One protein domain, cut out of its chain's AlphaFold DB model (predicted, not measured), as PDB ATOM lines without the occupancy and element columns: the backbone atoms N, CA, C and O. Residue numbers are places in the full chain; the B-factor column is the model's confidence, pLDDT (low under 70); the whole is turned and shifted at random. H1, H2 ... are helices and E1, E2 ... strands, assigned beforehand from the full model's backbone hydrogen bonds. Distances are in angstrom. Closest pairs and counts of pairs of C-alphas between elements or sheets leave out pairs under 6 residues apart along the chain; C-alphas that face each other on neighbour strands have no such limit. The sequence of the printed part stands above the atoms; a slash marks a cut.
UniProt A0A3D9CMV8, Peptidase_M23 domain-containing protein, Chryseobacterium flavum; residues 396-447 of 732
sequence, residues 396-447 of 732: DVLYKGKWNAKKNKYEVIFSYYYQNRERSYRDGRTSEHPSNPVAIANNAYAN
ATOM      1  N   ASP A 396      34.166  30.818  23.201       95.19
ATOM      2  CA  ASP A 396      34.186  29.748  22.201       95.19
ATOM      3  C   ASP A 396      33.747  28.403  22.778       95.19
ATOM      4  O   ASP A 396      33.011  27.675  22.123       95.19
ATOM      5  N   VAL A 397      34.166  28.066  23.999       95.44
ATOM      6  CA  VAL A 397      33.796  26.796  24.634       95.44
ATOM      7  C   VAL A 397      32.316  26.781  25.026       95.44
ATOM      8  O   VAL A 397      31.666  25.746  24.890       95.44
ATOM      9  N   LEU A 398      31.761  27.918  25.456       95.88
ATOM     10  CA  LEU A 398      30.326  28.062  25.725       95.88
ATOM     11  C   LEU A 398      29.483  27.925  24.450       95.88
ATOM     12  O   LEU A 398      28.473  27.224  24.460       95.88
ATOM     13  N   TYR A 399      29.915  28.563  23.358       96.38
ATOM     14  CA  TYR A 399      29.170  28.588  22.102       96.38
ATOM     15  C   TYR A 399      29.347  27.314  21.270       96.38
ATOM     16  O   TYR A 399      28.372  26.755  20.787       96.38
ATOM     17  N   LYS A 400      30.584  26.844  21.078       93.06
ATOM     18  CA  LYS A 400      30.898  25.696  20.211       93.06
ATOM     19  C   LYS A 400      30.886  24.376  20.970       93.06
ATOM     20  O   LYS A 400      30.674  23.336  20.357       93.06
ATOM     21  N   GLY A 401      31.097  24.402  22.286       91.62
ATOM     22  CA  GLY A 401      31.344  23.219  23.104       91.62
ATOM     23  C   GLY A 401      32.834  22.896  23.240       91.62
ATOM     24  O   GLY A 401      33.709  23.583  22.708       91.62
ATOM     25  N   LYS A 402      33.143  21.818  23.962       91.12
ATOM     26  CA  LYS A 402      34.513  21.311  24.117       91.12
ATOM     27  C   LYS A 402      34.810  20.283  23.028       91.12
ATOM     28  O   LYS A 402      34.038  19.345  22.843       91.12
ATOM     29  N   TRP A 403      35.928  20.430  22.321       89.50
ATOM     30  CA  TRP A 403      36.338  19.442  21.322       89.50
ATOM     31  C   TRP A 403      36.637  18.088  21.979       89.50
ATOM     32  O   TRP A 403      37.480  17.998  22.875       89.50
ATOM     33  N   ASN A 404      35.970  17.032  21.513       83.94
ATOM     34  CA  ASN A 404      36.243  15.655  21.900       83.94
ATOM     35  C   ASN A 404      36.890  14.917  20.722       83.94
ATOM     36  O   ASN A 404      36.205  14.426  19.824       83.94
ATOM     37  N   ALA A 405      38.221  14.801  20.759       85.56
ATOM     38  CA  ALA A 405      38.996  14.142  19.709       85.56
ATOM     39  C   ALA A 405      38.618  12.662  19.521       85.56
ATOM     40  O   ALA A 405      38.628  12.170  18.398       85.56
ATOM     41  N   LYS A 406      38.225  11.958  20.595       77.81
ATOM     42  CA  LYS A 406      37.839  10.536  20.522       77.81
ATOM     43  C   LYS A 406      36.524  10.327  19.775       77.81
ATOM     44  O   LYS A 406      36.356   9.311  19.114       77.81
ATOM     45  N   LYS A 407      35.586  11.271  19.898       80.50
ATOM     46  CA  LYS A 407      34.278  11.226  19.223       80.50
ATOM     47  C   LYS A 407      34.236  12.055  17.937       80.50
ATOM     48  O   LYS A 407      33.176  12.135  17.324       80.50
ATOM     49  N   ASN A 408      35.354  12.689  17.573       88.00
ATOM     50  CA  ASN A 408      35.484  13.616  16.451       88.00
ATOM     51  C   ASN A 408      34.340  14.651  16.380       88.00
ATOM     52  O   ASN A 408      33.772  14.901  15.318       88.00
ATOM     53  N   LYS A 409      33.943  15.206  17.533       89.75
ATOM     54  CA  LYS A 409      32.849  16.183  17.626       89.75
ATOM     55  C   LYS A 409      33.023  17.136  18.801       89.75
ATOM     56  O   LYS A 409      33.676  16.799  19.790       89.75
ATOM     57  N   TYR A 410      32.386  18.301  18.716       88.31
ATOM     58  CA  TYR A 410      32.223  19.185  19.865       88.31
ATOM     59  C   TYR A 410      31.121  18.670  20.799       88.31
ATOM     60  O   TYR A 410      30.043  18.273  20.356       88.31
ATOM     61  N   GLU A 411      31.393  18.682  22.101       88.19
ATOM     62  CA  GLU A 411      30.430  18.364  23.152       88.19
ATOM     63  C   GLU A 411      29.916  19.663  23.775       88.19
ATOM     64  O   GLU A 411      30.662  20.414  24.411       88.19
ATOM     65  N   VAL A 412      28.631  19.936  23.544       89.69
ATOM     66  CA  VAL A 412      27.934  21.108  24.077       89.69
ATOM     67  C   VAL A 412      27.868  21.018  25.598       89.69
ATOM     68  O   VAL A 412      27.411  20.016  26.141       89.69
ATOM     69  N   ILE A 413      28.310  22.081  26.274       87.94
ATOM     70  CA  ILE A 413      28.345  22.143  27.742       87.94
ATOM     71  C   ILE A 413      26.993  22.613  28.282       87.94
ATOM     72  O   ILE A 413      26.368  21.929  29.088       87.94
ATOM     73  N   PHE A 414      26.510  23.756  27.788       91.31
ATOM     74  CA  PHE A 414      25.224  24.325  28.176       91.31
ATOM     75  C   PHE A 414      24.400  24.639  26.934       91.31
ATOM     76  O   PHE A 414      24.776  25.497  26.136       91.31
ATOM     77  N   SER A 415      23.251  23.972  26.789       91.69
ATOM     78  CA  SER A 415      22.381  24.157  25.619       91.69
ATOM     79  C   SER A 415      21.946  25.613  25.434       91.69
ATOM     80  O   SER A 415      21.832  26.065  24.299       91.69
ATOM     81  N   TYR A 416      21.754  26.356  26.531       94.06
ATOM     82  CA  TYR A 416      21.438  27.783  26.476       94.06
ATOM     83  C   TYR A 416      22.521  28.567  25.724       94.06
ATOM     84  O   TYR A 416      22.223  29.269  24.765       94.06
ATOM     85  N   TYR A 417      23.790  28.415  26.103       95.69
ATOM     86  CA  TYR A 417      24.886  29.172  25.496       95.69
ATOM     87  C   TYR A 417      25.190  28.739  24.058       95.69
ATOM     88  O   TYR A 417      25.407  29.593  23.199       95.69
ATOM     89  N   TYR A 418      25.088  27.442  23.763       93.12
ATOM     90  CA  TYR A 418      25.210  26.923  22.397       93.12
ATOM     91  C   TYR A 418      24.223  27.587  21.424       93.12
ATOM     92  O   TYR A 418      24.575  27.917  20.294       93.12
ATOM     93  N   GLN A 419      23.000  27.850  21.887       94.19
ATOM     94  CA  GLN A 419      21.960  28.521  21.102       94.19
ATOM     95  C   GLN A 419      22.083  30.054  21.113       94.19
ATOM     96  O   GLN A 419      21.438  30.724  20.313       94.19
ATOM     97  N   ASN A 420      22.913  30.626  21.990       94.75
ATOM     98  CA  ASN A 420      23.011  32.065  22.214       94.75
ATOM     99  C   ASN A 420      24.464  32.543  22.080       94.75
ATOM    100  O   ASN A 420      25.169  32.762  23.073       94.75
ATOM    101  N   ARG A 421      24.911  32.748  20.832       95.81
ATOM    102  CA  ARG A 421      26.276  33.211  20.528       95.81
ATOM    103  C   ARG A 421      26.609  34.517  21.243       95.81
ATOM    104  O   ARG A 421      27.616  34.582  21.935       95.81
ATOM    105  N   GLU A 422      25.761  35.535  21.138       95.75
ATOM    106  CA  GLU A 422      26.026  36.838  21.768       95.75
ATOM    107  C   GLU A 422      26.169  36.732  23.289       95.75
ATOM    108  O   GLU A 422      27.098  37.288  23.872       95.75
ATOM    109  N   ARG A 423      25.298  35.945  23.939       95.44
ATOM    110  CA  ARG A 423      25.404  35.676  25.380       95.44
ATOM    111  C   ARG A 423      26.718  34.965  25.708       95.44
ATOM    112  O   ARG A 423      27.366  35.344  26.677       95.44
ATOM    113  N   SER A 424      27.138  33.998  24.891       96.81
ATOM    114  CA  SER A 424      28.410  33.282  25.078       96.81
ATOM    115  C   SER A 424      29.617  34.213  25.042       96.81
ATOM    116  O   SER A 424      30.494  34.081  25.889       96.81
ATOM    117  N   TYR A 425      29.654  35.161  24.102       97.12
ATOM    118  CA  TYR A 425      30.751  36.129  24.003       97.12
ATOM    119  C   TYR A 425      30.709  37.200  25.085       97.12
ATOM    120  O   TYR A 425      31.770  37.644  25.497       97.12
ATOM    121  N   ARG A 426      29.528  37.560  25.599       96.81
ATOM    122  CA  ARG A 426      29.434  38.498  26.723       96.81
ATOM    123  C   ARG A 426      29.828  37.872  28.062       96.81
ATOM    124  O   ARG A 426      30.477  38.520  28.873       96.81
ATOM    125  N   ASP A 427      29.387  36.645  28.333       97.31
ATOM    126  CA  ASP A 427      29.549  36.046  29.664       97.31
ATOM    127  C   ASP A 427      30.801  35.147  29.752       97.31
ATOM    128  O   ASP A 427      31.372  34.964  30.828       97.31
ATOM    129  N   GLY A 428      31.254  34.575  28.635       97.19
ATOM    130  CA  GLY A 428      32.472  33.768  28.566       97.19
ATOM    131  C   GLY A 428      33.742  34.616  28.525       97.19
ATOM    132  O   GLY A 428      33.728  35.762  28.100       97.19
ATOM    133  N   ARG A 429      34.878  34.042  28.929       98.12
ATOM    134  CA  ARG A 429      36.185  34.708  28.830       98.12
ATOM    135  C   ARG A 429      36.545  34.992  27.369       98.12
ATOM    136  O   ARG A 429      36.500  34.073  26.541       98.12
ATOM    137  N   THR A 430      36.984  36.217  27.101       96.69
ATOM    138  CA  THR A 430      37.547  36.679  25.824       96.69
ATOM    139  C   THR A 430      38.914  37.335  26.068       96.69
ATOM    140  O   THR A 430      39.422  37.325  27.190       96.69
ATOM    141  N   SER A 431      39.544  37.872  25.022       95.94
ATOM    142  CA  SER A 431      40.732  38.726  25.165       95.94
ATOM    143  C   SER A 431      40.421  40.088  25.792       95.94
ATOM    144  O   SER A 431      41.332  40.740  26.287       95.94
ATOM    145  N   GLU A 432      39.160  40.521  25.760       96.25
ATOM    146  CA  GLU A 432      38.736  41.864  26.177       96.25
ATOM    147  C   GLU A 432      38.234  41.900  27.622       96.25
ATOM    148  O   GLU A 432      38.345  42.924  28.291       96.25
ATOM    149  N   HIS A 433      37.696  40.787  28.129       96.06
ATOM    150  CA  HIS A 433      37.193  40.705  29.496       96.06
ATOM    151  C   HIS A 433      37.291  39.283  30.076       96.06
ATOM    152  O   HIS A 433      37.280  38.280  29.345       96.06
ATOM    153  N   PRO A 434      37.364  39.159  31.416       97.12
ATOM    154  CA  PRO A 434      37.292  37.864  32.080       97.12
ATOM    155  C   PRO A 434      35.908  37.217  31.914       97.12
ATOM    156  O   PRO A 434      34.933  37.856  31.519       97.12
ATOM    157  N   SER A 435      35.820  35.926  32.241       96.69
ATOM    158  CA  SER A 435      34.531  35.233  32.342       96.69
ATOM    159  C   SER A 435      33.675  35.843  33.459       96.69
ATOM    160  O   SER A 435      34.211  36.310  34.465       96.69
ATOM    161  N   ASN A 436      32.350  35.771  33.308       97.69
ATOM    162  CA  ASN A 436      31.349  36.049  34.335       97.69
ATOM    163  C   ASN A 436      30.645  34.741  34.775       97.69
ATOM    164  O   ASN A 436      29.559  34.425  34.279       97.69
ATOM    165  N   PRO A 437      31.233  33.969  35.712       96.81
ATOM    166  CA  PRO A 437      30.684  32.690  36.167       96.81
ATOM    167  C   PRO A 437      29.275  32.775  36.759       96.81
ATOM    168  O   PRO A 437      28.482  31.848  36.590       96.81
ATOM    169  N   VAL A 438      28.949  33.890  37.424       96.81
ATOM    170  CA  VAL A 438      27.629  34.124  38.028       96.81
ATOM    171  C   VAL A 438      26.562  34.181  36.942       96.81
ATOM    172  O   VAL A 438      25.571  33.452  37.007       96.81
ATOM    173  N   ALA A 439      26.790  34.993  35.905       97.19
ATOM    174  CA  ALA A 439      25.893  35.065  34.758       97.19
ATOM    175  C   ALA A 439      25.812  33.720  34.024       97.19
ATOM    176  O   ALA A 439      24.713  33.298  33.663       97.19
ATOM    177  N   ILE A 440      26.944  33.019  33.862       97.56
ATOM    178  CA  ILE A 440      26.971  31.689  33.241       97.56
ATOM    179  C   ILE A 440      26.064  30.716  33.995       97.56
ATOM    180  O   ILE A 440      25.196  30.108  33.371       97.56
ATOM    181  N   ALA A 441      26.200  30.599  35.316       96.69
ATOM    182  CA  ALA A 441      25.370  29.695  36.109       96.69
ATOM    183  C   ALA A 441      23.889  30.077  36.076       96.69
ATOM    184  O   ALA A 441      23.036  29.223  35.835       96.69
ATOM    185  N   ASN A 442      23.586  31.359  36.294       97.62
ATOM    186  CA  ASN A 442      22.214  31.858  36.333       97.62
ATOM    187  C   ASN A 442      21.484  31.599  35.019       97.62
ATOM    188  O   ASN A 442      20.339  31.167  35.038       97.62
ATOM    189  N   ASN A 443      22.156  31.783  33.884       96.81
ATOM    190  CA  ASN A 443      21.567  31.506  32.582       96.81
ATOM    191  C   ASN A 443      21.521  30.004  32.253       96.81
ATOM    192  O   ASN A 443      20.514  29.512  31.749       96.81
ATOM    193  N   ALA A 444      22.591  29.253  32.533       94.56
ATOM    194  CA  ALA A 444      22.677  27.828  32.196       94.56
ATOM    195  C   ALA A 444      21.704  26.951  33.008       94.56
ATOM    196  O   ALA A 444      21.259  25.894  32.534       94.56
ATOM    197  N   TYR A 445      21.384  27.384  34.230       95.19
ATOM    198  CA  TYR A 445      20.548  26.657  35.183       95.19
ATOM    199  C   TYR A 445      19.196  27.329  35.472       95.19
ATOM    200  O   TYR A 445      18.481  26.848  36.353       95.19
ATOM    201  N   ALA A 446      18.827  28.391  34.745       96.06
ATOM    202  CA  ALA A 446      17.515  29.034  34.864       96.06
ATOM    203  C   ALA A 446      16.373  28.044  34.589       96.06
ATOM    204  O   ALA A 446      16.444  27.270  33.631       96.06
ATOM    205  N   ASN A 447      15.303  28.111  35.388       95.31
ATOM    206  CA  ASN A 447      14.072  27.322  35.234       95.31
ATOM    207  C   ASN A 447      14.297  25.796  35.222       95.31
ATOM    208  O   ASN A 447      13.564  25.049  34.572       95.31
TER     209      ASN A 447
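This is residues 396 to 447 of the 732 residues of the protein "Peptidase_M23 domain-containing protein" of Chryseobacterium flavum (UniProt A0A3D9CMV8). Picture a flat, roughly T-shaped domain: a small two-stranded hairpin, E1 and E2, makes the stem, and H4, with the loop of residues 428 to 436 before it and the tail of residues 445 to 447 after it, makes the crossbar. Between them the short helices H1, H2 and H3 form a small core, with H1 next to both H2 and H3. The printed part has 52 residues, with four named helices and two named strands in the order H1, E1, E2, H2, H3, H4; the sheet, E1 - E2, is antiparallel and the class is mostly helix. The whole is compact, with a radius of gyration of the C-alphas of 11.3 A, and spans 31 by 31 by 15 A.

Find C-alpha 396 at (34.186, 29.748, 22.201); here H1 begins, and it runs through residues 396 to 400. Next come E1, residues 402 to 404, 6.3 A long from first to last C-alpha, and E2, residues 409 to 411, 6.4 A long. H2 follows as residues 415 to 419, beginning at C-alpha 415 at (22.381, 24.157, 25.619). H3 is residues 421 to 427, 10.1 A long, and H4 is residues 437 to 444, 10.2 A long, ending at C-alpha 444 at (22.677, 27.828, 32.196).

Start at H1, which touches H2, the closest C-alphas being those of Tyr 399 and Tyr 418, 4.3 A apart. H1 also touches H3, where the closest C-alphas, of Leu 398 and Ser 424, are 5.6 A apart. Look next at the hairpin of E1 and E2: their directions stand at 135 degrees, and N 402 and O 411, like N 404 and O 409, are within hydrogen-bond range at 2.9 A. E1 is apart from H2, H3 and H4. H2 and H3 only just touch, with 3 pairs of C-alphas within 8 A, and only at the corner by their link; their closest C-alphas, of Tyr 417 and Ser 424, are 5.4 A apart. H2 touches H4, with the C-alphas of Tyr 416 and Ala 444 closest at 5.9 A. H3 and H4 form a helical hairpin and only just touch, with 3 pairs of C-alphas within 8 A, the closest being those of Asp 427 and Ile 440, 6.2 A apart. They run opposite ways at a shallow tilt of 34.7 degrees, only just short of steep. In H1, H2, H3 and H4 every O i to N i+4 pair is within hydrogen-bond range.

Look from Lys 406 to Asn 447 for the two C-alphas farthest apart, 32.6 A. The printed part has no cut. The link from H3 to H4, nine residues, is short; the other links are tight. The mean pLDDT of the printed part is 93.7, and no printed residue is under 70.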